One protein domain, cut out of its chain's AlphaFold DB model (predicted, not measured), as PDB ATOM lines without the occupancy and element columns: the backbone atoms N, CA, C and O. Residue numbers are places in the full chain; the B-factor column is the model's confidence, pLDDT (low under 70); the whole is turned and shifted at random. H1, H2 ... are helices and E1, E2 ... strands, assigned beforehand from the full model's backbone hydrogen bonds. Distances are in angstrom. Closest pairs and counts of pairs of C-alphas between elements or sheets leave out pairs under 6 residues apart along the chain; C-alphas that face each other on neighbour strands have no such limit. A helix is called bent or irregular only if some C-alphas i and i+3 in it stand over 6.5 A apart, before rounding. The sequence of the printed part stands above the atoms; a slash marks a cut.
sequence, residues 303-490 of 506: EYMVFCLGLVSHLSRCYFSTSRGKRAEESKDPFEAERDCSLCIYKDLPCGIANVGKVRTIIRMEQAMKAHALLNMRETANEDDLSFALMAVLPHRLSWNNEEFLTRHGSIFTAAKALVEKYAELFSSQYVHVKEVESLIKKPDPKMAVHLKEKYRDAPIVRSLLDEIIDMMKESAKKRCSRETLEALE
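This is residues 303 to 490 of the 506 residues of the protein "AAA_lid_2 domain-containing protein" of Candidatus Bathyarchaeota archaeon ex4484_40 (UniProt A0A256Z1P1). H1 runs through the middle between two groups of helices: H3, H4 and H6a on one side of it, and H6b, H7 and H8 side by side on the other, with short H9 packed on H7 and H8. H6 is bent nearly at a right angle and belongs to both groups, while H5 makes a corner with H6a, and E1 and E2 form a small hairpin away from both groups. The printed part has 188 residues with nine named helices and two named strands, in the order H1, E1, E2, H2 to H9; the sheet, order E1 - E2, is antiparallel and the class is mostly helix. The whole is compact, with a radius of gyration of the C-alphas of 17.2 A, and rounded, spanning 48 by 42 by 29 A.

H1, residues 303 to 315, begins at C-alpha 303 (171.387, 79.134, 157.994) and is 18.3 A long. E1 is residues 318 to 321, E2 328 to 331, and H2 350 to 353. H3, residues 358 to 375, measures 25.8 A, and H4, 383 to 393, 15.4 A. H5 is residues 403 to 409. H6, residues 412 to 442, was assigned as one helix by its hydrogen bonds but is bent: C-alphas 429 and 432 are 7.8 A apart. Its arms are H6a, 412 to 429, 25.7 A, and H6b, 432 to 442, 16.7 A, about perpendicular at 88 degrees. H7 is residues 446 to 455, H8 460 to 479, 28.8 A, and H9 483 to 489, ending at C-alpha 489 (191.197, 69.047, 143.517).

H6, taken whole, is the hub, touching five other helices. H6a touches H4 at a steep tilt of 47 degrees, closest C-alphas Met 391 and Lys 417, 7.0 A. H6a touches H2 at Leu 419 and Pro 350, C-alphas 6.1 A apart, and touches H5 only at the corner. H6b touches H8 the same way at a shallow tilt of 8 degrees, closest C-alphas Val 434 and Val 462, 5.7 A. H7 and H8, and H8 and H9, are helical hairpins, at 18 and 9 degrees. H1 touches H8 about perpendicular, 83 degrees, closest C-alphas His 314 and Ser 464, 5.2 A. In E1 and E2, N 320 and O 329 are 2.9 A apart, within hydrogen-bond range. Every O i to N i+4 pair is within range in H1, H3, H4, H5, H6a, H7, H8 and H9; H6b has 3 of 7, beside 6 of 8 O i to N i+3 pairs, and H2 is too short for an O i to N i+4 pair.

The farthest C-alphas, of Arg 324 and Met 377, are 57.0 A apart. The printed part has no cut; the link E2 to H2, 18 residues, is long. Residues 322 to 334 and 336 to 342 are under pLDDT 70.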
ATOM      1  N   GLU A 303     170.450  79.081 156.872       92.31
ATOM      2  CA  GLU A 303     171.387  79.134 157.994       92.31
ATOM      3  C   GLU A 303     171.332  77.873 158.868       92.31
ATOM      4  O   GLU A 303     172.365  77.419 159.368       92.31
ATOM      5  N   TYR A 304     170.152  77.265 159.027       96.06
ATOM      6  CA  TYR A 304     169.989  76.039 159.814       96.06
ATOM      7  C   TYR A 304     170.589  74.835 159.097       96.06
ATOM      8  O   TYR A 304     171.208  73.975 159.732       96.06
ATOM      9  N   MET A 305     170.475  74.792 157.768       92.25
ATOM     10  CA  MET A 305     171.117  73.754 156.963       92.25
ATOM     11  C   MET A 305     172.636  73.917 156.945       92.25
ATOM     12  O   MET A 305     173.341  72.917 157.071       92.25
ATOM     13  N   VAL A 306     173.153  75.149 156.878       90.56
ATOM     14  CA  VAL A 306     174.596  75.427 157.000       90.56
ATOM     15  C   VAL A 306     175.122  74.996 158.373       90.56
ATOM     16  O   VAL A 306     176.165  74.342 158.447       90.56
ATOM     17  N   PHE A 307     174.391  75.291 159.452       94.75
ATOM     18  CA  PHE A 307     174.744  74.846 160.803       94.75
ATOM     19  C   PHE A 307     174.770  73.312 160.909       94.75
ATOM     20  O   PHE A 307     175.765  72.738 161.356       94.75
ATOM     21  N   CYS A 308     173.718  72.626 160.445       95.69
ATOM     22  CA  CYS A 308     173.650  71.161 160.448       95.69
ATOM     23  C   CYS A 308     174.767  70.530 159.602       95.69
ATOM     24  O   CYS A 308     175.415  69.576 160.038       95.69
ATOM     25  N   LEU A 309     175.022  71.072 158.406       92.38
ATOM     26  CA  LEU A 309     176.084  70.609 157.516       92.38
ATOM     27  C   LEU A 309     177.457  70.773 158.164       92.38
ATOM     28  O   LEU A 309     178.259  69.842 158.123       92.38
ATOM     29  N   GLY A 310     177.719  71.922 158.787       92.50
ATOM     30  CA  GLY A 310     178.954  72.170 159.519       92.50
ATOM     31  C   GLY A 310     179.133  71.213 160.694       92.50
ATOM     32  O   GLY A 310     180.221  70.666 160.866       92.50
ATOM     33  N   LEU A 311     178.078  70.969 161.478       95.69
ATOM     34  CA  LEU A 311     178.126  70.077 162.635       95.69
ATOM     35  C   LEU A 311     178.438  68.651 162.196       95.69
ATOM     36  O   LEU A 311     179.381  68.037 162.693       95.69
ATOM     37  N   VAL A 312     177.666  68.130 161.244       94.56
ATOM     38  CA  VAL A 312     177.843  66.761 160.761       94.56
ATOM     39  C   VAL A 312     179.197  66.602 160.080       94.56
ATOM     40  O   VAL A 312     179.885  65.629 160.364       94.56
ATOM     41  N   SER A 313     179.621  67.561 159.252       90.88
ATOM     42  CA  SER A 313     180.919  67.500 158.563       90.88
ATOM     43  C   SER A 313     182.093  67.513 159.534       90.88
ATOM     44  O   SER A 313     183.090  66.830 159.291       90.88
ATOM     45  N   HIS A 314     181.966  68.275 160.624       91.12
ATOM     46  CA  HIS A 314     182.959  68.340 161.685       91.12
ATOM     47  C   HIS A 314     183.010  67.027 162.478       91.12
ATOM     48  O   HIS A 314     184.094  66.500 162.704       91.12
ATOM     49  N   LEU A 315     181.858  66.462 162.852       92.12
ATOM     50  CA  LEU A 315     181.773  65.200 163.600       92.12
ATOM     51  C   LEU A 315     182.024  63.947 162.742       92.12
ATOM     52  O   LEU A 315     182.231  62.869 163.292       92.12
ATOM     53  N   SER A 316     181.981  64.040 161.415       89.12
ATOM     54  CA  SER A 316     182.183  62.899 160.517       89.12
ATOM     55  C   SER A 316     183.619  62.772 160.009       89.12
ATOM     56  O   SER A 316     183.829  62.067 159.029       89.12
ATOM     57  N   ARG A 317     184.597  63.479 160.592       83.56
ATOM     58  CA  ARG A 317     185.997  63.483 160.135       83.56
ATOM     59  C   ARG A 317     186.968  63.466 161.309       83.56
ATOM     60  O   ARG A 317     186.736  64.112 162.330       83.56
ATOM     61  N   CYS A 318     188.091  62.776 161.127       79.06
ATOM     62  CA  CYS A 318     189.188  62.736 162.092       79.06
ATOM     63  C   CYS A 318     190.459  63.339 161.499       79.06
ATOM     64  O   CYS A 318     190.784  63.123 160.331       79.06
ATOM     65  N   TYR A 319     191.217  64.045 162.335       79.06
ATOM     66  CA  TYR A 319     192.449  64.712 161.929       79.06
ATOM     67  C   TYR A 319     193.600  64.265 162.832       79.06
ATOM     68  O   TYR A 319     193.560  64.486 164.044       79.06
ATOM     69  N   PHE A 320     194.630  63.658 162.243       77.12
ATOM     70  CA  PHE A 320     195.752  63.063 162.971       77.12
ATOM     71  C   PHE A 320     197.073  63.747 162.643       77.12
ATOM     72  O   PHE A 320     197.313  64.165 161.510       77.12
ATOM     73  N   SER A 321     197.955  63.847 163.634       71.88
ATOM     74  CA  SER A 321     199.336  64.276 163.427       71.88
ATOM     75  C   SER A 321     200.154  63.126 162.851       71.88
ATOM     76  O   SER A 321     200.165  62.033 163.410       71.88
ATOM     77  N   THR A 322     200.917  63.377 161.787       63.38
ATOM     78  CA  THR A 322     201.937  62.419 161.339       63.38
ATOM     79  C   THR A 322     203.218  62.582 162.163       63.38
ATOM     80  O   THR A 322     203.626  63.696 162.498       63.38
ATOM     81  N   SER A 323     203.896  61.473 162.476       53.66
ATOM     82  CA  SER A 323     205.188  61.450 163.188       53.66
ATOM     83  C   SER A 323     206.362  61.992 162.351       53.66
ATOM     84  O   SER A 323     207.463  62.177 162.865       53.66
ATOM     85  N   ARG A 324     206.139  62.299 161.063       47.38
ATOM     86  CA  ARG A 324     207.129  62.851 160.122       47.38
ATOM     87  C   ARG A 324     206.647  64.158 159.478       47.38
ATOM     88  O   ARG A 324     206.455  64.233 158.272       47.38
ATOM     89  N   GLY A 325     206.530  65.208 160.293       41.81
ATOM     90  CA  GLY A 325     206.566  66.607 159.852       41.81
ATOM     91  C   GLY A 325     205.271  67.188 159.269       41.81
ATOM     92  O   GLY A 325     204.754  66.708 158.274       41.81
ATOM     93  N   LYS A 326     204.809  68.303 159.864       44.78
ATOM     94  CA  LYS A 326     203.881  69.348 159.360       44.78
ATOM     95  C   LYS A 326     202.653  68.946 158.514       44.78
ATOM     96  O   LYS A 326     201.981  69.849 158.019       44.78
ATOM     97  N   ARG A 327     202.274  67.677 158.356       48.66
ATOM     98  CA  ARG A 327     201.067  67.230 157.637       48.66
ATOM     99  C   ARG A 327     200.126  66.506 158.587       48.66
ATOM    100  O   ARG A 327     200.535  65.589 159.294       48.66
ATOM    101  N   ALA A 328     198.880  66.974 158.606       55.19
ATOM    102  CA  ALA A 328     197.786  66.278 159.257       55.19
ATOM    103  C   ALA A 328     197.254  65.237 158.267       55.19
ATOM    104  O   ALA A 328     196.838  65.624 157.174       55.19
ATOM    105  N   GLU A 329     197.299  63.956 158.621       58.88
ATOM    106  CA  GLU A 329     196.569  62.934 157.872       58.88
ATOM    107  C   GLU A 329     195.087  63.052 158.237       58.88
ATOM    108  O   GLU A 329     194.700  63.054 159.407       58.88
ATOM    109  N   GLU A 330     194.265  63.267 157.214       62.03
ATOM    110  CA  GLU A 330     192.812  63.333 157.319       62.03
ATOM    111  C   GLU A 330     192.276  61.912 157.138       62.03
ATOM    112  O   GLU A 330     192.484  61.310 156.083       62.03
ATOM    113  N   SER A 331     191.588  61.382 158.149       58.50
ATOM    114  CA  SER A 331     190.744  60.208 157.950       58.50
ATOM    115  C   SER A 331     189.323  60.682 157.687       58.50
ATOM    116  O   SER A 331     188.697  61.332 158.533       58.50
ATOM    117  N   LYS A 332     188.853  60.391 156.472       61.44
ATOM    118  CA  LYS A 332     187.558  60.845 155.964       61.44
ATOM    119  C   LYS A 332     186.377  60.163 156.639       61.44
ATOM    120  O   LYS A 332     185.343  60.807 156.759       61.44
ATOM    121  N   ASP A 333     186.531  58.907 157.063       68.50
ATOM    122  CA  ASP A 333     185.492  58.183 157.790       68.50
ATOM    123  C   ASP A 333     186.006  57.717 159.168       68.50
ATOM    124  O   ASP A 333     186.879  56.843 159.255       68.50
ATOM    125  N   PRO A 334     185.465  58.273 160.268       65.19
ATOM    126  CA  PRO A 334     185.784  57.834 161.612       65.19
ATOM    127  C   PRO A 334     185.565  56.318 161.819       65.19
ATOM    128  O   PRO A 334     186.229  55.703 162.652       65.19
ATOM    129  N   PHE A 335     184.634  55.695 161.111       71.19
ATOM    130  CA  PHE A 335     184.233  54.308 161.340       71.19
ATOM    131  C   PHE A 335     185.045  53.274 160.542       71.19
ATOM    132  O   PHE A 335     184.887  52.084 160.798       71.19
ATOM    133  N   GLU A 336     185.927  53.696 159.627       68.00
ATOM    134  CA  GLU A 336     186.749  52.785 158.809       68.00
ATOM    135  C   GLU A 336     188.156  52.523 159.375       68.00
ATOM    136  O   GLU A 336     188.751  51.486 159.086       68.00
ATOM    137  N   ALA A 337     188.712  53.438 160.175       62.66
ATOM    138  CA  ALA A 337     190.091  53.344 160.658       62.66
ATOM    139  C   ALA A 337     190.190  52.744 162.075       62.66
ATOM    140  O   ALA A 337     189.478  53.180 162.981       62.66
ATOM    141  N   GLU A 338     191.140  51.826 162.303       59.34
ATOM    142  CA  GLU A 338     191.633  51.525 163.655       59.34
ATOM    143  C   GLU A 338     192.311  52.785 164.205       59.34
ATOM    144  O   GLU A 338     193.319  53.250 163.671       59.34
ATOM    145  N   ARG A 339     191.709  53.413 165.221       60.38
ATOM    146  CA  ARG A 339     192.140  54.740 165.675       60.38
ATOM    147  C   ARG A 339     193.075  54.656 166.867       60.38
ATOM    148  O   ARG A 339     192.665  54.232 167.942       60.38
ATOM    149  N   ASP A 340     194.261  55.231 166.718       65.25
ATOM    150  CA  ASP A 340     194.995  55.761 167.860       65.25
ATOM    151  C   ASP A 340     194.564  57.218 168.106       65.25
ATOM    152  O   ASP A 340     195.096  58.172 167.528       65.25
ATOM    153  N   CYS A 341     193.547  57.401 168.955       69.00
ATOM    154  CA  CYS A 341     193.046  58.726 169.333       69.00
ATOM    155  C   CYS A 341     194.116  59.617 169.996       69.00
ATOM    156  O   CYS A 341     193.915  60.832 170.053       69.00
ATOM    157  N   SER A 342     195.255  59.065 170.445       69.44
ATOM    158  CA  SER A 342     196.357  59.852 171.017       69.44
ATOM    159  C   SER A 342     196.998  60.814 170.010       69.44
ATOM    160  O   SER A 342     197.519  61.858 170.400       69.44
ATOM    161  N   LEU A 343     196.894  60.515 168.709       74.94
ATOM    162  CA  LEU A 343     197.449  61.331 167.627       74.94
ATOM    163  C   LEU A 343     196.469  62.389 167.093       74.94
ATOM    164  O   LEU A 343     196.807  63.115 166.155       74.94
ATOM    165  N   CYS A 344     195.256  62.485 167.650       79.25
ATOM    166  CA  CYS A 344     194.243  63.437 167.196       79.25
ATOM    167  C   CYS A 344     194.634  64.883 167.539       79.25
ATOM    168  O   CYS A 344     194.768  65.245 168.710       79.25
ATOM    169  N   ILE A 345     194.741  65.745 166.522       81.38
ATOM    170  CA  ILE A 345     195.106  67.164 166.708       81.38
ATOM    171  C   ILE A 345     193.965  68.007 167.293       81.38
ATOM    172  O   ILE A 345     194.193  69.108 167.785       81.38
ATOM    173  N   TYR A 346     192.736  67.486 167.258       83.44
ATOM    174  CA  TYR A 346     191.518  68.154 167.719       83.44
ATOM    175  C   TYR A 346     190.836  67.388 168.859       83.44
ATOM    176  O   TYR A 346     189.619  67.465 169.015       83.44
ATOM    177  N   LYS A 347     191.606  66.643 169.666       82.38
ATOM    178  CA  LYS A 347     191.085  65.780 170.745       82.38
ATOM    179  C   LYS A 347     190.118  66.492 171.707       82.38
ATOM    180  O   LYS A 347     189.153  65.890 172.164       82.38
ATOM    181  N   ASP A 348     190.350  67.781 171.963       86.00
ATOM    182  CA  ASP A 348     189.565  68.592 172.899       86.00
ATOM    183  C   ASP A 348     188.409  69.344 172.222       86.00
ATOM    184  O   ASP A 348     187.691  70.097 172.880       86.00
ATOM    185  N   LEU A 349     188.200  69.164 170.919       90.12
ATOM    186  CA  LEU A 349     187.113  69.773 170.149       90.12
ATOM    187  C   LEU A 349     185.968  68.772 169.923       90.12
ATOM    188  O   LEU A 349     186.150  67.583 170.181       90.12
ATOM    189  N   PRO A 350     184.780  69.212 169.459       92.25
ATOM    190  CA  PRO A 350     183.630  68.321 169.311       92.25
ATOM    191  C   PRO A 350     183.916  67.034 168.515       92.25
ATOM    192  O   PRO A 350     183.542  65.957 168.976       92.25
ATOM    193  N   CYS A 351     184.654  67.110 167.402       87.81
ATOM    194  CA  CYS A 351     185.047  65.930 166.615       87.81
ATOM    195  C   CYS A 351     186.005  64.967 167.344       87.81
ATOM    196  O   CYS A 351     186.015  63.767 167.081       87.81
ATOM    197  N   GLY A 352     186.791  65.470 168.301       86.19
ATOM    198  CA  GLY A 352     187.614  64.650 169.188       86.19
ATOM    199  C   GLY A 352     186.802  63.951 170.278       86.19
ATOM    200  O   GLY A 352     187.196  62.883 170.739       86.19
ATOM    201  N   ILE A 353     185.643  64.502 170.653       91.06
ATOM    202  CA  ILE A 353     184.778  63.979 171.720       91.06
ATOM    203  C   ILE A 353     183.860  62.868 171.205       91.06
ATOM    204  O   ILE A 353     183.723  61.830 171.858       91.06
ATOM    205  N   ALA A 354     183.227  63.072 170.050       91.12
ATOM    206  CA  ALA A 354     182.303  62.111 169.461       91.12
ATOM    207  C   ALA A 354     182.286  62.205 167.933       91.12
ATOM    208  O   ALA A 354     182.644  63.231 167.361       91.12
ATOM    209  N   ASN A 355     181.811  61.144 167.280       90.12
ATOM    210  CA  ASN A 355     181.618  61.113 165.831       90.12
ATOM    211  C   ASN A 355     180.208  60.689 165.455       90.12
ATOM    212  O   ASN A 355     179.519  60.024 166.232       90.12
ATOM    213  N   VAL A 356     179.821  60.997 164.222       91.31
ATOM    214  CA  VAL A 356     178.527  60.600 163.669       91.31
ATOM    215  C   VAL A 356     178.647  60.209 162.199       91.31
ATOM    216  O   VAL A 356     179.458  60.761 161.458       91.31
ATOM    217  N   GLY A 357     177.816  59.261 161.766       88.50
ATOM    218  CA  GLY A 357     177.642  58.966 160.347       88.50
ATOM    219  C   GLY A 357     176.925  60.116 159.635       88.50
ATOM    220  O   GLY A 357     175.927  60.643 160.134       88.50
ATOM    221  N   LYS A 358     177.413  60.503 158.456       88.38
ATOM    222  CA  LYS A 358     176.963  61.715 157.753       88.38
ATOM    223  C   LYS A 358     175.556  61.609 157.154       88.38
ATOM    224  O   LYS A 358     174.674  62.404 157.477       88.38
ATOM    225  N   VAL A 359     175.343  60.619 156.285       89.06
ATOM    226  CA  VAL A 359     174.193  60.568 155.360       89.06
ATOM    227  C   VAL A 359     172.857  60.540 156.094       89.06
ATOM    228  O   VAL A 359     172.004  61.401 155.882       89.06
ATOM    229  N   ARG A 360     172.661  59.568 156.992       91.56
ATOM    230  CA  ARG A 360     171.387  59.448 157.707       91.56
ATOM    231  C   ARG A 360     171.165  60.607 158.662       91.56
ATOM    232  O   ARG A 360     170.015  60.927 158.934       91.56
ATOM    233  N   THR A 361     172.217  61.193 159.225       94.81
ATOM    234  CA  THR A 361     172.092  62.261 160.225       94.81
ATOM    235  C   THR A 361     171.543  63.529 159.603       94.81
ATOM    236  O   THR A 361     170.541  64.032 160.100       94.81
ATOM    237  N   ILE A 362     172.092  63.961 158.464       94.81
ATOM    238  CA  ILE A 362     171.593  65.142 157.741       94.81
ATOM    239  C   ILE A 362     170.131  64.944 157.322       94.81
ATOM    240  O   ILE A 362     169.289  65.776 157.645       94.81
ATOM    241  N   ILE A 363     169.809  63.800 156.705       95.69
ATOM    242  CA  ILE A 363     168.436  63.495 156.265       95.69
ATOM    243  C   ILE A 363     167.458  63.518 157.449       95.69
ATOM    244  O   ILE A 363     166.352  64.042 157.336       95.69
ATOM    245  N   ARG A 364     167.841  62.955 158.606       96.94
ATOM    246  CA  ARG A 364     166.957  62.944 159.781       96.94
ATOM    247  C   ARG A 364     166.838  64.305 160.451       96.94
ATOM    248  O   ARG A 364     165.763  64.589 160.961       96.94
ATOM    249  N   MET A 365     167.879  65.134 160.441       97.81
ATOM    250  CA  MET A 365     167.787  66.509 160.944       97.81
ATOM    251  C   MET A 365     166.796  67.325 160.115       97.81
ATOM    252  O   MET A 365     165.898  67.940 160.683       97.81
ATOM    253  N   GLU A 366     166.894  67.253 158.784       97.81
ATOM    254  CA  GLU A 366     165.960  67.924 157.874       97.81
ATOM    255  C   GLU A 366     164.511  67.471 158.120       97.81
ATOM    256  O   GLU A 366     163.616  68.283 158.348       97.81
ATOM    257  N   GLN A 367     164.288  66.155 158.159       97.69
ATOM    258  CA  GLN A 367     162.963  65.582 158.400       97.69
ATOM    259  C   GLN A 367     162.404  65.931 159.782       97.69
ATOM    260  O   GLN A 367     161.207  66.179 159.904       97.69
ATOM    261  N   ALA A 368     163.240  65.949 160.826       98.12
ATOM    262  CA  ALA A 368     162.810  66.323 162.169       98.12
ATOM    263  C   ALA A 368     162.378  67.792 162.234       98.12
ATOM    264  O   ALA A 368     161.318  68.064 162.793       98.12
ATOM    265  N   MET A 369     163.140  68.710 161.622       98.50
ATOM    266  CA  MET A 369     162.781  70.133 161.568       98.50
ATOM    267  C   MET A 369     161.449  70.339 160.841       98.50
ATOM    268  O   MET A 369     160.540  70.954 161.395       98.50
ATOM    269  N   LYS A 370     161.290  69.753 159.644       98.44
ATOM    270  CA  LYS A 370     160.044  69.851 158.865       98.44
ATOM    271  C   LYS A 370     158.847  69.264 159.617       98.44
ATOM    272  O   LYS A 370     157.788  69.886 159.687       98.44
ATOM    273  N   ALA A 371     159.007  68.080 160.211       98.06
ATOM    274  CA  ALA A 371     157.939  67.421 160.958       98.06
ATOM    275  C   ALA A 371     157.538  68.204 162.219       98.06
ATOM    276  O   ALA A 371     156.348  68.311 162.514       98.06
ATOM    277  N   HIS A 372     158.508  68.750 162.957       98.06
ATOM    278  CA  HIS A 372     158.249  69.524 164.170       98.06
ATOM    279  C   HIS A 372     157.599  70.881 163.855       98.06
ATOM    280  O   HIS A 372     156.644  71.269 164.535       98.06
ATOM    281  N   ALA A 373     158.003  71.544 162.769       98.06
ATOM    282  CA  ALA A 373     157.369  72.773 162.294       98.06
ATOM    283  C   ALA A 373     155.917  72.520 161.854       98.06
ATOM    284  O   ALA A 373     154.998  73.199 162.322       98.06
ATOM    285  N   LEU A 374     155.686  71.462 161.063       97.50
ATOM    286  CA  LEU A 374     154.346  71.040 160.646       97.50
ATOM    287  C   LEU A 374     153.454  70.684 161.843       97.50
ATOM    288  O   LEU A 374     152.273  71.017 161.845       97.50
ATOM    289  N   LEU A 375     153.983  70.027 162.876       96.69
ATOM    290  CA  LEU A 375     153.238  69.686 164.095       96.69
ATOM    291  C   LEU A 375     152.816  70.931 164.901       96.69
ATOM    292  O   LEU A 375     151.810  70.914 165.622       96.69
ATOM    293  N   ASN A 376     153.573  72.018 164.753       95.50
ATOM    294  CA  ASN A 376     153.402  73.281 165.460       95.50
ATOM    295  C   ASN A 376     152.784  74.397 164.599       95.50
ATOM    296  O   ASN A 376     152.817  75.555 165.008       95.50
ATOM    297  N   MET A 377     152.150  74.058 163.469       95.50
ATOM    298  CA  MET A 377     151.448  75.016 162.595       95.50
ATOM    299  C   MET A 377     152.363  76.090 162.007       95.50
ATOM    300  O   MET A 377     151.983  77.256 161.918       95.50
ATOM    301  N   ARG A 378     153.569  75.689 161.589       96.38
ATOM    302  CA  ARG A 378     154.550  76.567 160.944       96.38
ATOM    303  C   ARG A 378     154.938  76.047 159.566       96.38
ATOM    304  O   ARG A 378     155.372  74.906 159.440       96.38
ATOM    305  N   GLU A 379     154.819  76.909 158.561       96.81
ATOM    306  CA  GLU A 379     155.280  76.644 157.189       96.81
ATOM    307  C   GLU A 379     156.797  76.828 157.036       96.81
ATOM    308  O   GLU A 379     157.401  76.232 156.150       96.81
ATOM    309  N   THR A 380     157.424  77.588 157.937       98.12
ATOM    310  CA  THR A 380     158.878  77.788 157.992       98.12
ATOM    311  C   THR A 380     159.406  77.362 159.358       98.12
ATOM    312  O   THR A 380     158.864  77.762 160.393       98.12
ATOM    313  N   ALA A 381     160.468  76.558 159.368       98.25
ATOM    314  CA  ALA A 381     161.117  76.105 160.593       98.25
ATOM    315  C   ALA A 381     161.779  77.268 161.357       98.25
ATOM    316  O   ALA A 381     162.336  78.183 160.749       98.25
ATOM    317  N   ASN A 382     161.758  77.211 162.690       98.19
ATOM    318  CA  ASN A 382     162.425  78.166 163.579       98.19
ATOM    319  C   ASN A 382     163.514  77.497 164.449       98.19
ATOM    320  O   ASN A 382     163.831  76.318 164.300       98.19
ATOM    321  N   GLU A 383     164.081  78.254 165.390       97.56
ATOM    322  CA  GLU A 383     165.128  77.769 166.300       97.56
ATOM    323  C   GLU A 383     164.682  76.572 167.158       97.56
ATOM    324  O   GLU A 383     165.471  75.650 167.381       97.56
ATOM    325  N   ASP A 384     163.418  76.531 167.591       97.94
ATOM    326  CA  ASP A 384     162.890  75.407 168.373       97.94
ATOM    327  C   ASP A 384     162.884  74.115 167.548       97.94
ATOM    328  O   ASP A 384     163.173  73.045 168.082       97.94
ATOM    329  N   ASP A 385     162.591  74.206 166.244       98.44
ATOM    330  CA  ASP A 385     162.632  73.065 165.321       98.44
ATOM    331  C   ASP A 385     164.053  72.523 165.159       98.44
ATOM    332  O   ASP A 385     164.260  71.306 165.196       98.44
ATOM    333  N   LEU A 386     165.040  73.414 165.025       98.44
ATOM    334  CA  LEU A 386     166.454  73.041 164.958       98.44
ATOM    335  C   LEU A 386     166.917  72.385 166.267       98.44
ATOM    336  O   LEU A 386     167.519  71.311 166.247       98.44
ATOM    337  N   SER A 387     166.602  72.999 167.409       98.12
ATOM    338  CA  SER A 387     166.936  72.477 168.739       98.12
ATOM    339  C   SER A 387     166.320  71.095 168.974       98.12
ATOM    340  O   SER A 387     167.011  70.154 169.382       98.12
ATOM    341  N   PHE A 388     165.039  70.935 168.626       98.38
ATOM    342  CA  PHE A 388     164.346  69.653 168.668       98.38
ATOM    343  C   PHE A 388     165.039  68.613 167.778       98.38
ATOM    344  O   PHE A 388     165.346  67.515 168.243       98.38
ATOM    345  N   ALA A 389     165.344  68.952 166.522       98.38
ATOM    346  CA  ALA A 389     165.979  68.040 165.578       98.38
ATOM    347  C   ALA A 389     167.358  67.559 166.055       98.38
ATOM    348  O   ALA A 389     167.646  66.360 166.007       98.38
ATOM    349  N   LEU A 390     168.191  68.464 166.577       98.25
ATOM    350  CA  LEU A 390     169.503  68.127 167.137       98.25
ATOM    351  C   LEU A 390     169.368  67.118 168.284       98.25
ATOM    352  O   LEU A 390     170.062  66.097 168.306       98.25
ATOM    353  N   MET A 391     168.429  67.359 169.201       97.75
ATOM    354  CA  MET A 391     168.223  66.512 170.375       97.75
ATOM    355  C   MET A 391     167.469  65.213 170.082       97.75
ATOM    356  O   MET A 391     167.643  64.246 170.821       97.75
ATOM    357  N   ALA A 392     166.674  65.158 169.015       97.75
ATOM    358  CA  ALA A 392     165.989  63.946 168.588       97.75
ATOM    359  C   ALA A 392     166.898  63.025 167.758       97.75
ATOM    360  O   ALA A 392     166.738  61.807 167.788       97.75
ATOM    361  N   VAL A 393     167.855  63.572 167.002       97.81
ATOM    362  CA  VAL A 393     168.649  62.792 166.035       97.81
ATOM    363  C   VAL A 393     170.007  62.361 166.585       97.81
ATOM    364  O   VAL A 393     170.448  61.250 166.301       97.81
ATOM    365  N   LEU A 394     170.697  63.210 167.350       96.25
ATOM    366  CA  LEU A 394     172.095  62.967 167.721       96.25
ATOM    367  C   LEU A 394     172.317  61.966 168.866       96.25
ATOM    368  O   LEU A 394     173.207  61.127 168.719       96.25
ATOM    369  N   PRO A 395     171.583  62.003 169.998       94.31
ATOM    370  CA  PRO A 395     172.015  61.317 171.220       94.31
ATOM    371  C   PRO A 395     172.316  59.825 171.071       94.31
ATOM    372  O   PRO A 395     173.287  59.337 171.640       94.31
ATOM    373  N   HIS A 396     171.508  59.098 170.297       91.88
ATOM    374  CA  HIS A 396     171.683  57.664 170.058       91.88
ATOM    375  C   HIS A 396     172.643  57.342 168.905       91.88
ATOM    376  O   HIS A 396     173.042  56.192 168.764       91.88
ATOM    377  N   ARG A 397     173.010  58.325 168.076       91.75
ATOM    378  CA  ARG A 397     173.877  58.144 166.897       91.75
ATOM    379  C   ARG A 397     175.333  58.496 167.143       91.75
ATOM    380  O   ARG A 397     176.197  58.074 166.376       91.75
ATOM    381  N   LEU A 398     175.599  59.295 168.172       91.50
ATOM    382  CA  LEU A 398     176.951  59.694 168.528       91.50
ATOM    383  C   LEU A 398     177.745  58.486 169.031       91.50
ATOM    384  O   LEU A 398     177.383  57.842 170.014       91.50
ATOM    385  N   SER A 399     178.858  58.220 168.355       89.06
ATOM    386  CA  SER A 399     179.896  57.313 168.830       89.06
ATOM    387  C   SER A 399     180.893  58.110 169.663       89.06
ATOM    388  O   SER A 399     181.567  58.998 169.136       89.06
ATOM    389  N   TRP A 400     180.949  57.833 170.962       87.38
ATOM    390  CA  TRP A 400     181.744  58.588 171.929       87.38
ATOM    391  C   TRP A 400     183.202  58.119 171.909       87.38
ATOM    392  O   TRP A 400     183.486  56.983 172.267       87.38
ATOM    393  N   ASN A 401     184.122  59.002 171.514       85.50
ATOM    394  CA  ASN A 401     185.566  58.750 171.609       85.50
ATOM    395  C   ASN A 401     186.088  59.043 173.021       85.50
ATOM    396  O   ASN A 401     187.057  58.444 173.473       85.50
ATOM    397  N   ASN A 402     185.469  60.015 173.696       86.38
ATOM    398  CA  ASN A 402     185.847  60.451 175.031       86.38
ATOM    399  C   ASN A 402     184.822  59.940 176.059       86.38
ATOM    400  O   ASN A 402     183.796  60.577 176.313       86.38
ATOM    401  N   GLU A 403     185.107  58.779 176.653       84.50
ATOM    402  CA  GLU A 403     184.254  58.165 177.680       84.50
ATOM    403  C   GLU A 403     184.169  59.004 178.963       84.50
ATOM    404  O   GLU A 403     183.133  59.006 179.633       84.50
ATOM    405  N   GLU A 404     185.212  59.769 179.294       88.88
ATOM    406  CA  GLU A 404     185.209  60.680 180.442       88.88
ATOM    407  C   GLU A 404     184.182  61.802 180.241       88.88
ATOM    408  O   GLU A 404     183.424  62.127 181.155       88.88
ATOM    409  N   PHE A 405     184.080  62.344 179.023       89.94
ATOM    410  CA  PHE A 405     183.069  63.340 178.674       89.94
ATOM    411  C   PHE A 405     181.655  62.781 178.858       89.94
ATOM    412  O   PHE A 405     180.811  63.441 179.470       89.94
ATOM    413  N   LEU A 406     181.402  61.562 178.368       87.50
ATOM    414  CA  LEU A 406     180.114  60.890 178.540       87.50
ATOM    415  C   LEU A 406     179.804  60.650 180.026       87.50
ATOM    416  O   LEU A 406     178.705  60.963 180.484       87.50
ATOM    417  N   THR A 407     180.785  60.153 180.783       87.31
ATOM    418  CA  THR A 407     180.655  59.853 182.216       87.31
ATOM    419  C   THR A 407     180.369  61.115 183.026       87.31
ATOM    420  O   THR A 407     179.432  61.131 183.824       87.31
ATOM    421  N   ARG A 408     181.102  62.204 182.769       92.50
ATOM    422  CA  ARG A 408     180.927  63.506 183.431       92.50
ATOM    423  C   ARG A 408     179.519  64.071 183.253       92.50
ATOM    424  O   ARG A 408     178.987  64.689 184.169       92.50
ATOM    425  N   HIS A 409     178.919  63.869 182.081       90.75
ATOM    426  CA  HIS A 409     177.570  64.354 181.775       90.75
ATOM    427  C   HIS A 409     176.465  63.343 182.113       90.75
ATOM    428  O   HIS A 409     175.281  63.677 182.042       90.75
ATOM    429  N   GLY A 410     176.820  62.113 182.489       84.69
ATOM    430  CA  GLY A 410     175.947  61.087 183.069       84.69
ATOM    431  C   GLY A 410     174.964  60.386 182.119       84.69
ATOM    432  O   GLY A 410     174.461  59.314 182.451       84.69
ATOM    433  N   SER A 411     174.651  60.947 180.948       87.69
ATOM    434  CA  SER A 411     173.798  60.295 179.942       87.69
ATOM    435  C   SER A 411     174.121  60.758 178.527       87.69
ATOM    436  O   SER A 411     174.552  61.893 178.331       87.69
ATOM    437  N   ILE A 412     173.811  59.923 177.530       91.19
ATOM    438  CA  ILE A 412     174.002  60.257 176.109       91.19
ATOM    439  C   ILE A 412     173.256  61.534 175.688       91.19
ATOM    440  O   ILE A 412     173.742  62.279 174.849       91.19
ATOM    441  N   PHE A 413     172.104  61.837 176.300       93.62
ATOM    442  CA  PHE A 413     171.313  63.030 175.976       93.62
ATOM    443  C   PHE A 413     171.934  64.310 176.535       93.62
ATOM    444  O   PHE A 413     172.020  65.312 175.834       93.62
ATOM    445  N   THR A 414     172.375  64.297 177.794       94.44
ATOM    446  CA  THR A 414     173.056  65.452 178.405       94.44
ATOM    447  C   THR A 414     174.426  65.681 177.786       94.44
ATOM    448  O   THR A 414     174.775  66.823 177.509       94.44
ATOM    449  N   ALA A 415     175.158  64.606 177.488       94.94
ATOM    450  CA  ALA A 415     176.420  64.688 176.768       94.94
ATOM    451  C   ALA A 415     176.221  65.253 175.350       94.94
ATOM    452  O   ALA A 415     176.971  66.135 174.942       94.94
ATOM    453  N   ALA A 416     175.194  64.808 174.614       96.69
ATOM    454  CA  ALA A 416     174.893  65.330 173.278       96.69
ATOM    455  C   ALA A 416     174.548  66.821 173.311       96.69
ATOM    456  O   ALA A 416     175.076  67.579 172.503       96.69
ATOM    457  N   LYS A 417     173.734  67.257 174.280       97.38
ATOM    458  CA  LYS A 417     173.429  68.679 174.473       97.38
ATOM    459  C   LYS A 417     174.704  69.500 174.706       97.38
ATOM    460  O   LYS A 417     174.939  70.461 173.985       97.38
ATOM    461  N   ALA A 418     175.556  69.077 175.640       97.56
ATOM    462  CA  ALA A 418     176.809  69.774 175.935       97.56
ATOM    463  C   ALA A 418     177.782  69.788 174.739       97.56
ATOM    464  O   ALA A 418     178.518  70.752 174.538       97.56
ATOM    465  N   LEU A 419     177.799  68.720 173.931       97.50
ATOM    466  CA  LEU A 419     178.576  68.656 172.691       97.50
ATOM    467  C   LEU A 419     178.075  69.682 171.664       97.50
ATOM    468  O   LEU A 419     178.887  70.370 171.048       97.50
ATOM    469  N   VAL A 420     176.753  69.782 171.491       97.62
ATOM    470  CA  VAL A 420     176.107  70.738 170.581       97.62
ATOM    471  C   VAL A 420     176.338  72.176 171.036       97.62
ATOM    472  O   VAL A 420     176.687  73.005 170.205       97.62
ATOM    473  N   GLU A 421     176.219  72.473 172.332       97.44
ATOM    474  CA  GLU A 421     176.511  73.803 172.892       97.44
ATOM    475  C   GLU A 421     177.971  74.202 172.633       97.44
ATOM    476  O   GLU A 421     178.239  75.268 172.080       97.44
ATOM    477  N   LYS A 422     178.917  73.292 172.904       96.38
ATOM    478  CA  LYS A 422     180.340  73.509 172.606       96.38
ATOM    479  C   LYS A 422     180.602  73.721 171.113       96.38
ATOM    480  O   LYS A 422     181.466  74.514 170.737       96.38
ATOM    481  N   TYR A 423     179.889  72.998 170.252       96.75
ATOM    482  CA  TYR A 423     179.960  73.215 168.811       96.75
ATOM    483  C   TYR A 423     179.389  74.578 168.415       96.75
ATOM    484  O   TYR A 423     180.015  75.266 167.617       96.75
ATOM    485  N   ALA A 424     178.245  74.982 168.969       96.56
ATOM    486  CA  ALA A 424     177.603  76.253 168.656       96.56
ATOM    487  C   ALA A 424     178.511  77.440 169.006       96.56
ATOM    488  O   ALA A 424     178.714  78.312 168.166       96.56
ATOM    489  N   GLU A 425     179.149  77.422 170.181       95.62
ATOM    490  CA  GLU A 425     180.146  78.429 170.579       95.62
ATOM    491  C   GLU A 425     181.306  78.510 169.573       95.62
ATOM    492  O   GLU A 425     181.681  79.594 169.108       95.62
ATOM    493  N   LEU A 426     181.850  77.352 169.185       93.88
ATOM    494  CA  LEU A 426     182.940  77.273 168.217       93.88
ATOM    495  C   LEU A 426     182.497  77.762 166.829       93.88
ATOM    496  O   LEU A 426     183.234  78.505 166.179       93.88
ATOM    497  N   PHE A 427     181.294  77.394 166.391       93.88
ATOM    498  CA  PHE A 427     180.710  77.813 165.120       93.88
ATOM    499  C   PHE A 427     180.520  79.328 165.077       93.88
ATOM    500  O   PHE A 427     180.984  79.968 164.134       93.88
ATOM    501  N   SER A 428     179.934  79.921 166.120       93.19
ATOM    502  CA  SER A 428     179.763  81.371 166.237       93.19
ATOM    503  C   SER A 428     181.100  82.111 166.165       93.19
ATOM    504  O   SER A 428     181.200  83.113 165.458       93.19
ATOM    505  N   SER A 429     182.151  81.590 166.814       92.31
ATOM    506  CA  SER A 429     183.493  82.192 166.762       92.31
ATOM    507  C   SER A 429     184.142  82.147 165.369       92.31
ATOM    508  O   SER A 429     184.969  82.997 165.048       92.31
ATOM    509  N   GLN A 430     183.753  81.185 164.521       91.00
ATOM    510  CA  GLN A 430     184.314  80.977 163.179       91.00
ATOM    511  C   GLN A 430     183.358  81.399 162.049       91.00
ATOM    512  O   GLN A 430     183.700  81.261 160.873       91.00
ATOM    513  N   TYR A 431     182.179  81.942 162.367       87.50
ATOM    514  CA  TYR A 431     181.102  82.155 161.394       87.50
ATOM    515  C   TYR A 431     181.471  83.117 160.254       87.50
ATOM    516  O   TYR A 431     181.064  82.917 159.110       87.50
ATOM    517  N   VAL A 432     182.301  84.130 160.529       87.75
ATOM    518  CA  VAL A 432     182.806  85.052 159.493       87.75
ATOM    519  C   VAL A 432     183.565  84.289 158.400       87.75
ATOM    520  O   VAL A 432     183.390  84.566 157.216       87.75
ATOM    521  N   HIS A 433     184.352  83.284 158.785       89.31
ATOM    522  CA  HIS A 433     185.089  82.427 157.857       89.31
ATOM    523  C   HIS A 433     184.178  81.399 157.177       89.31
ATOM    524  O   HIS A 433     184.372  81.088 156.004       89.31
ATOM    525  N   VAL A 434     183.145  80.911 157.875       86.38
ATOM    526  CA  VAL A 434     182.114  80.045 157.278       86.38
ATOM    527  C   VAL A 434     181.399  80.762 156.128       86.38
ATOM    528  O   VAL A 434     181.262  80.176 155.059       86.38
ATOM    529  N   LYS A 435     181.031  82.041 156.293       85.56
ATOM    530  CA  LYS A 435     180.419  82.854 155.223       85.56
ATOM    531  C   LYS A 435     181.306  83.003 153.986       85.56
ATOM    532  O   LYS A 435     180.806  82.964 152.866       85.56
ATOM    533  N   GLU A 436     182.617  83.176 154.172       86.75
ATOM    534  CA  GLU A 436     183.572  83.243 153.053       86.75
ATOM    535  C   GLU A 436     183.542  81.940 152.241       86.75
ATOM    536  O   GLU A 436     183.489  81.965 151.011       86.75
ATOM    537  N   VAL A 437     183.493  80.802 152.935       87.38
ATOM    538  CA  VAL A 437     183.470  79.465 152.334       87.38
ATOM    539  C   VAL A 437     182.112  79.115 151.714       87.38
ATOM    540  O   VAL A 437     182.076  78.467 150.670       87.38
ATOM    541  N   GLU A 438     180.997  79.577 152.284       84.06
ATOM    542  CA  GLU A 438     179.641  79.345 151.758       84.06
ATOM    543  C   GLU A 438     179.489  79.850 150.311       84.06
ATOM    544  O   GLU A 438     178.809  79.234 149.488       84.06
ATOM    545  N   SER A 439     180.199  80.925 149.951       84.00
ATOM    546  CA  SER A 439     180.209  81.450 148.581       84.00
ATOM    547  C   SER A 439     180.640  80.408 147.531       84.00
ATOM    548  O   SER A 439     180.145  80.441 146.400       84.00
ATOM    549  N   LEU A 440     181.479  79.434 147.914       85.75
ATOM    550  CA  LEU A 440     181.931  78.339 147.049       85.75
ATOM    551  C   LEU A 440     180.849  77.286 146.785       85.75
ATOM    552  O   LEU A 440     180.936  76.575 145.784       85.75
ATOM    553  N   ILE A 441     179.824  77.194 147.639       80.81
ATOM    554  CA  ILE A 441     178.655  76.335 147.395       80.81
ATOM    555  C   ILE A 441     177.867  76.890 146.205       80.81
ATOM    556  O   ILE A 441     177.496  76.153 145.292       80.81
ATOM    557  N   LYS A 442     177.665  78.213 146.186       82.44
ATOM    558  CA  LYS A 442     176.904  78.926 145.149       82.44
ATOM    559  C   LYS A 442     177.713  79.091 143.856       82.44
ATOM    560  O   LYS A 442     177.157  78.992 142.764       82.44
ATOM    561  N   LYS A 443     179.026  79.330 143.961       87.19
ATOM    562  CA  LYS A 443     179.947  79.497 142.824       87.19
ATOM    563  C   LYS A 443     181.192  78.624 143.006       87.19
ATOM    564  O   LYS A 443     182.175  79.084 143.586       87.19
ATOM    565  N   PRO A 444     181.175  77.379 142.499       86.38
ATOM    566  CA  PRO A 444     182.293  76.470 142.686       86.38
ATOM    567  C   PRO A 444     183.583  76.949 141.999       86.38
ATOM    568  O   PRO A 444     183.635  77.031 140.773       86.38
ATOM    569  N   ASP A 445     184.634  77.200 142.785       90.12
ATOM    570  CA  ASP A 445     185.996  77.476 142.312       90.12
ATOM    571  C   ASP A 445     186.994  76.492 142.960       90.12
ATOM    572  O   ASP A 445     187.307  76.617 144.150       90.12
ATOM    573  N   PRO A 446     187.521  75.519 142.192       88.25
ATOM    574  CA  PRO A 446     188.455  74.515 142.694       88.25
ATOM    575  C   PRO A 446     189.762  75.084 143.254       88.25
ATOM    576  O   PRO A 446     190.276  74.586 144.255       88.25
ATOM    577  N   LYS A 447     190.318  76.125 142.620       88.88
ATOM    578  CA  LYS A 447     191.602  76.708 143.034       88.88
ATOM    579  C   LYS A 447     191.426  77.487 144.329       88.88
ATOM    580  O   LYS A 447     192.243  77.354 145.240       88.88
ATOM    581  N   MET A 448     190.336  78.249 144.422       90.31
ATOM    582  CA  MET A 448     189.982  78.960 145.645       90.31
ATOM    583  C   MET A 448     189.696  77.986 146.793       90.31
ATOM    584  O   MET A 448     190.195  78.196 147.893       90.31
ATOM    585  N   ALA A 449     188.974  76.888 146.549       88.88
ATOM    586  CA  ALA A 449     188.692  75.880 147.573       88.88
ATOM    587  C   ALA A 449     189.976  75.282 148.178       88.88
ATOM    588  O   ALA A 449     190.105  75.201 149.400       88.88
ATOM    589  N   VAL A 450     190.957  74.922 147.341       87.12
ATOM    590  CA  VAL A 450     192.258  74.408 147.806       87.12
ATOM    591  C   VAL A 450     193.046  75.482 148.561       87.12
ATOM    592  O   VAL A 450     193.633  75.191 149.603       87.12
ATOM    593  N   HIS A 451     193.030  76.730 148.083       89.62
ATOM    594  CA  HIS A 451     193.680  77.846 148.770       89.62
ATOM    595  C   HIS A 451     193.075  78.102 150.159       89.62
ATOM    596  O   HIS A 451     193.811  78.203 151.142       89.62
ATOM    597  N   LEU A 452     191.744  78.154 150.260       90.06
ATOM    598  CA  LEU A 452     191.045  78.335 151.530       90.06
ATOM    599  C   LEU A 452     191.259  77.146 152.474       90.06
ATOM    600  O   LEU A 452     191.387  77.365 153.678       90.06
ATOM    601  N   LYS A 453     191.367  75.912 151.956       86.81
ATOM    602  CA  LYS A 453     191.680  74.720 152.769       86.81
ATOM    603  C   LYS A 453     193.043  74.840 153.453       86.81
ATOM    604  O   LYS A 453     193.162  74.460 154.615       86.81
ATOM    605  N   GLU A 454     194.044  75.404 152.776       84.88
ATOM    606  CA  GLU A 454     195.356  75.658 153.388       84.88
ATOM    607  C   GLU A 454     195.322  76.868 154.338       84.88
ATOM    608  O   GLU A 454     195.871  76.801 155.437       84.88
ATOM    609  N   LYS A 455     194.628  77.955 153.963       88.88
ATOM    610  CA  LYS A 455     194.463  79.164 154.797       88.88
ATOM    611  C   LYS A 455     193.795  78.851 156.139       88.88
ATOM    612  O   LYS A 455     194.234  79.340 157.175       88.88
ATOM    613  N   TYR A 456     192.744  78.035 156.121       88.00
ATOM    614  CA  TYR A 456     191.915  77.713 157.284       88.00
ATOM    615  C   TYR A 456     192.257  76.368 157.918       88.00
ATOM    616  O   TYR A 456     191.420  75.729 158.554       88.00
ATOM    617  N   ARG A 457     193.514  75.944 157.789       79.56
ATOM    618  CA  ARG A 457     193.981  74.652 158.287       79.56
ATOM    619  C   ARG A 457     193.778  74.453 159.794       79.56
ATOM    620  O   ARG A 457     193.510  73.327 160.213       79.56
ATOM    621  N   ASP A 458     193.874  75.533 160.568       80.06
ATOM    622  CA  ASP A 458     193.719  75.544 162.030       80.06
ATOM    623  C   ASP A 458     192.315  75.983 162.486       80.06
ATOM    624  O   ASP A 458     192.049  76.067 163.683       80.06
ATOM    625  N   ALA A 459     191.396  76.225 161.543       87.25
ATOM    626  CA  ALA A 459     189.987  76.510 161.804       87.25
ATOM    627  C   ALA A 459     189.159  75.236 161.528       87.25
ATOM    628  O   ALA A 459     188.696  75.020 160.408       87.25
ATOM    629  N   PRO A 460     188.991  74.344 162.517       85.69
ATOM    630  CA  PRO A 460     188.526  72.968 162.320       85.69
ATOM    631  C   PRO A 460     187.117  72.856 161.724       85.69
ATOM    632  O   PRO A 460     186.856  71.933 160.953       85.69
ATOM    633  N   ILE A 461     186.207  73.783 162.047       88.00
ATOM    634  CA  ILE A 461     184.860  73.793 161.462       88.00
ATOM    635  C   ILE A 461     184.948  74.202 159.993       88.00
ATOM    636  O   ILE A 461     184.452  73.488 159.123       88.00
ATOM    637  N   VAL A 462     185.628  75.316 159.713       89.88
ATOM    638  CA  VAL A 462     185.807  75.851 158.355       89.88
ATOM    639  C   VAL A 462     186.502  74.827 157.461       89.88
ATOM    640  O   VAL A 462     186.063  74.578 156.341       89.88
ATOM    641  N   ARG A 463     187.539  74.167 157.984       87.81
ATOM    642  CA  ARG A 463     188.248  73.082 157.309       87.81
ATOM    643  C   ARG A 463     187.321  71.920 156.966       87.81
ATOM    644  O   ARG A 463     187.299  71.502 155.816       87.81
ATOM    645  N   SER A 464     186.518  71.448 157.922       88.25
ATOM    646  CA  SER A 464     185.586  70.340 157.678       88.25
ATOM    647  C   SER A 464     184.506  70.670 156.639       88.25
ATOM    648  O   SER A 464     184.139  69.811 155.839       88.25
ATOM    649  N   LEU A 465     184.044  71.925 156.596       89.12
ATOM    650  CA  LEU A 465     183.133  72.422 155.561       89.12
ATOM    651  C   LEU A 465     183.814  72.516 154.190       89.12
ATOM    652  O   LEU A 465     183.213  72.163 153.180       89.12
ATOM    653  N   LEU A 466     185.072  72.958 154.134       89.75
ATOM    654  CA  LEU A 466     185.847  72.985 152.891       89.75
ATOM    655  C   LEU A 466     186.094  71.579 152.344       89.75
ATOM    656  O   LEU A 466     185.970  71.372 151.140       89.75
ATOM    657  N   ASP A 467     186.399  70.614 153.213       87.69
ATOM    658  CA  ASP A 467     186.554  69.206 152.836       87.69
ATOM    659  C   ASP A 467     185.267  68.671 152.187       87.69
ATOM    660  O   ASP A 467     185.310  67.997 151.157       87.69
ATOM    661  N   GLU A 468     184.117  69.045 152.746       88.38
ATOM    662  CA  GLU A 468     182.798  68.702 152.223       88.38
ATOM    663  C   GLU A 468     182.507  69.346 150.858       88.38
ATOM    664  O   GLU A 468     182.091  68.668 149.917       88.38
ATOM    665  N   ILE A 469     182.794  70.641 150.712       89.31
ATOM    666  CA  ILE A 469     182.630  71.369 149.446       89.31
ATOM    667  C   ILE A 469     183.538  70.790 148.357       89.31
ATOM    668  O   ILE A 469     183.110  70.638 147.213       89.31
ATOM    669  N   ILE A 470     184.776  70.437 148.699       89.50
ATOM    670  CA  ILE A 470     185.716  69.806 147.770       89.50
ATOM    671  C   ILE A 470     185.181  68.449 147.306       89.50
ATOM    672  O   ILE A 470     185.228  68.157 146.109       89.50
ATOM    673  N   ASP A 471     184.648  67.628 148.211       88.75
ATOM    674  CA  ASP A 471     184.060  66.338 147.845       88.75
ATOM    675  C   ASP A 471     182.836  66.520 146.925       88.75
ATOM    676  O   ASP A 471     182.763  65.880 145.871       88.75
ATOM    677  N   MET A 472     181.963  67.494 147.204       89.12
ATOM    678  CA  MET A 472     180.860  67.879 146.310       89.12
ATOM    679  C   MET A 472     181.359  68.318 144.917       89.12
ATOM    680  O   MET A 472     180.810  67.911 143.886       89.12
ATOM    681  N   MET A 473     182.414  69.136 144.854       90.75
ATOM    682  CA  MET A 473     183.013  69.570 143.587       90.75
ATOM    683  C   MET A 473     183.576  68.387 142.795       90.75
ATOM    684  O   MET A 473     183.375  68.319 141.581       90.75
ATOM    685  N   LYS A 474     184.235  67.431 143.462       89.56
ATOM    686  CA  LYS A 474     184.749  66.206 142.831       89.56
ATOM    687  C   LYS A 474     183.627  65.347 142.263       89.56
ATOM    688  O   LYS A 474     183.742  64.869 141.136       89.56
ATOM    689  N   GLU A 475     182.538  65.166 143.002       89.88
ATOM    690  CA  GLU A 475     181.366  64.428 142.521       89.88
ATOM    691  C   GLU A 475     180.749  65.091 141.285       89.88
ATOM    692  O   GLU A 475     180.472  64.421 140.287       89.88
ATOM    693  N   SER A 476     180.586  66.416 141.316       88.56
ATOM    694  CA  SER A 476     180.094  67.198 140.178       88.56
ATOM    695  C   SER A 476     181.031  67.100 138.968       88.56
ATOM    696  O   SER A 476     180.583  66.853 137.846       88.56
ATOM    697  N   ALA A 477     182.343  67.210 139.186       88.62
ATOM    698  CA  ALA A 477     183.349  67.096 138.137       88.62
ATOM    699  C   ALA A 477     183.388  65.692 137.520       88.62
ATOM    700  O   ALA A 477     183.467  65.583 136.296       88.62
ATOM    701  N   LYS A 478     183.253  64.627 138.326       90.12
ATOM    702  CA  LYS A 478     183.099  63.248 137.833       90.12
ATOM    703  C   LYS A 478     181.848  63.099 136.969       90.12
ATOM    704  O   LYS A 478     181.954  62.584 135.863       90.12
ATOM    705  N   LYS A 479     180.692  63.602 137.423       90.94
ATOM    706  CA  LYS A 479     179.433  63.575 136.648       90.94
ATOM    707  C   LYS A 479     179.551  64.310 135.309       90.94
ATOM    708  O   LYS A 479     178.961  63.887 134.324       90.94
ATOM    709  N   ARG A 480     180.320  65.401 135.271       90.25
ATOM    710  CA  ARG A 480     180.561  66.222 134.072       90.25
ATOM    711  C   ARG A 480     181.789  65.791 133.262       90.25
ATOM    712  O   ARG A 480     182.130  66.464 132.294       90.25
ATOM    713  N   CYS A 481     182.485  64.724 133.662       86.75
ATOM    714  CA  CYS A 481     183.747  64.277 133.063       86.75
ATOM    715  C   CYS A 481     184.840  65.372 132.973       86.75
ATOM    716  O   CYS A 481     185.691  65.338 132.082       86.75
ATOM    717  N   SER A 482     184.852  66.343 133.894       86.81
ATOM    718  CA  SER A 482     185.823  67.446 133.896       86.81
ATOM    719  C   SER A 482     187.153  67.009 134.517       86.81
ATOM    720  O   SER A 482     187.333  67.041 135.734       86.81
ATOM    721  N   ARG A 483     188.104  66.608 133.667       82.81
ATOM    722  CA  ARG A 483     189.451  66.196 134.105       82.81
ATOM    723  C   ARG A 483     190.232  67.336 134.753       82.81
ATOM    724  O   ARG A 483     190.837  67.116 135.790       82.81
ATOM    725  N   GLU A 484     190.171  68.539 134.188       84.12
ATOM    726  CA  GLU A 484     190.883  69.717 134.707       84.12
ATOM    727  C   GLU A 484     190.474  70.047 136.151       84.12
ATOM    728  O   GLU A 484     191.323  70.271 137.011       84.12
ATOM    729  N   THR A 485     189.172  69.994 136.444       82.62
ATOM    730  CA  THR A 485     188.653  70.235 137.797       82.62
ATOM    731  C   THR A 485     189.110  69.156 138.777       82.62
ATOM    732  O   THR A 485     189.502  69.467 139.897       82.62
ATOM    733  N   LEU A 486     189.089  67.885 138.363       83.81
ATOM    734  CA  LEU A 486     189.565  66.784 139.203       83.81
ATOM    735  C   LEU A 486     191.066  66.895 139.481       83.81
ATOM    736  O   LEU A 486     191.483  66.696 140.615       83.81
ATOM    737  N   GLU A 487     191.861  67.276 138.482       84.00
ATOM    738  CA  GLU A 487     193.302  67.500 138.637       84.00
ATOM    739  C   GLU A 487     193.628  68.687 139.548       84.00
ATOM    740  O   GLU A 487     194.644  68.664 140.237       84.00
ATOM    741  N   ALA A 488     192.769  69.709 139.587       83.50
ATOM    742  CA  ALA A 488     192.914  70.820 140.521       83.50
ATOM    743  C   ALA A 488     192.593  70.425 141.978       83.50
ATOM    744  O   ALA A 488     193.167  70.999 142.900       83.50
ATOM    745  N   LEU A 489     191.691  69.459 142.192       83.31
ATOM    746  CA  LEU A 489     191.197  69.047 143.517       83.31
ATOM    747  C   LEU A 489     191.901  67.808 144.092       83.31
ATOM    748  O   LEU A 489     191.820  67.562 145.298       83.31
ATOM    749  N   GLU A 490     192.542  66.994 143.250       75.38
ATOM    750  CA  GLU A 490     193.230  65.764 143.646       75.38
ATOM    751  C   GLU A 490     194.709  65.799 143.258       75.38
ATOM    752  O   GLU A 490     195.040  65.981 142.085       75.38
TER     753      GLU A 490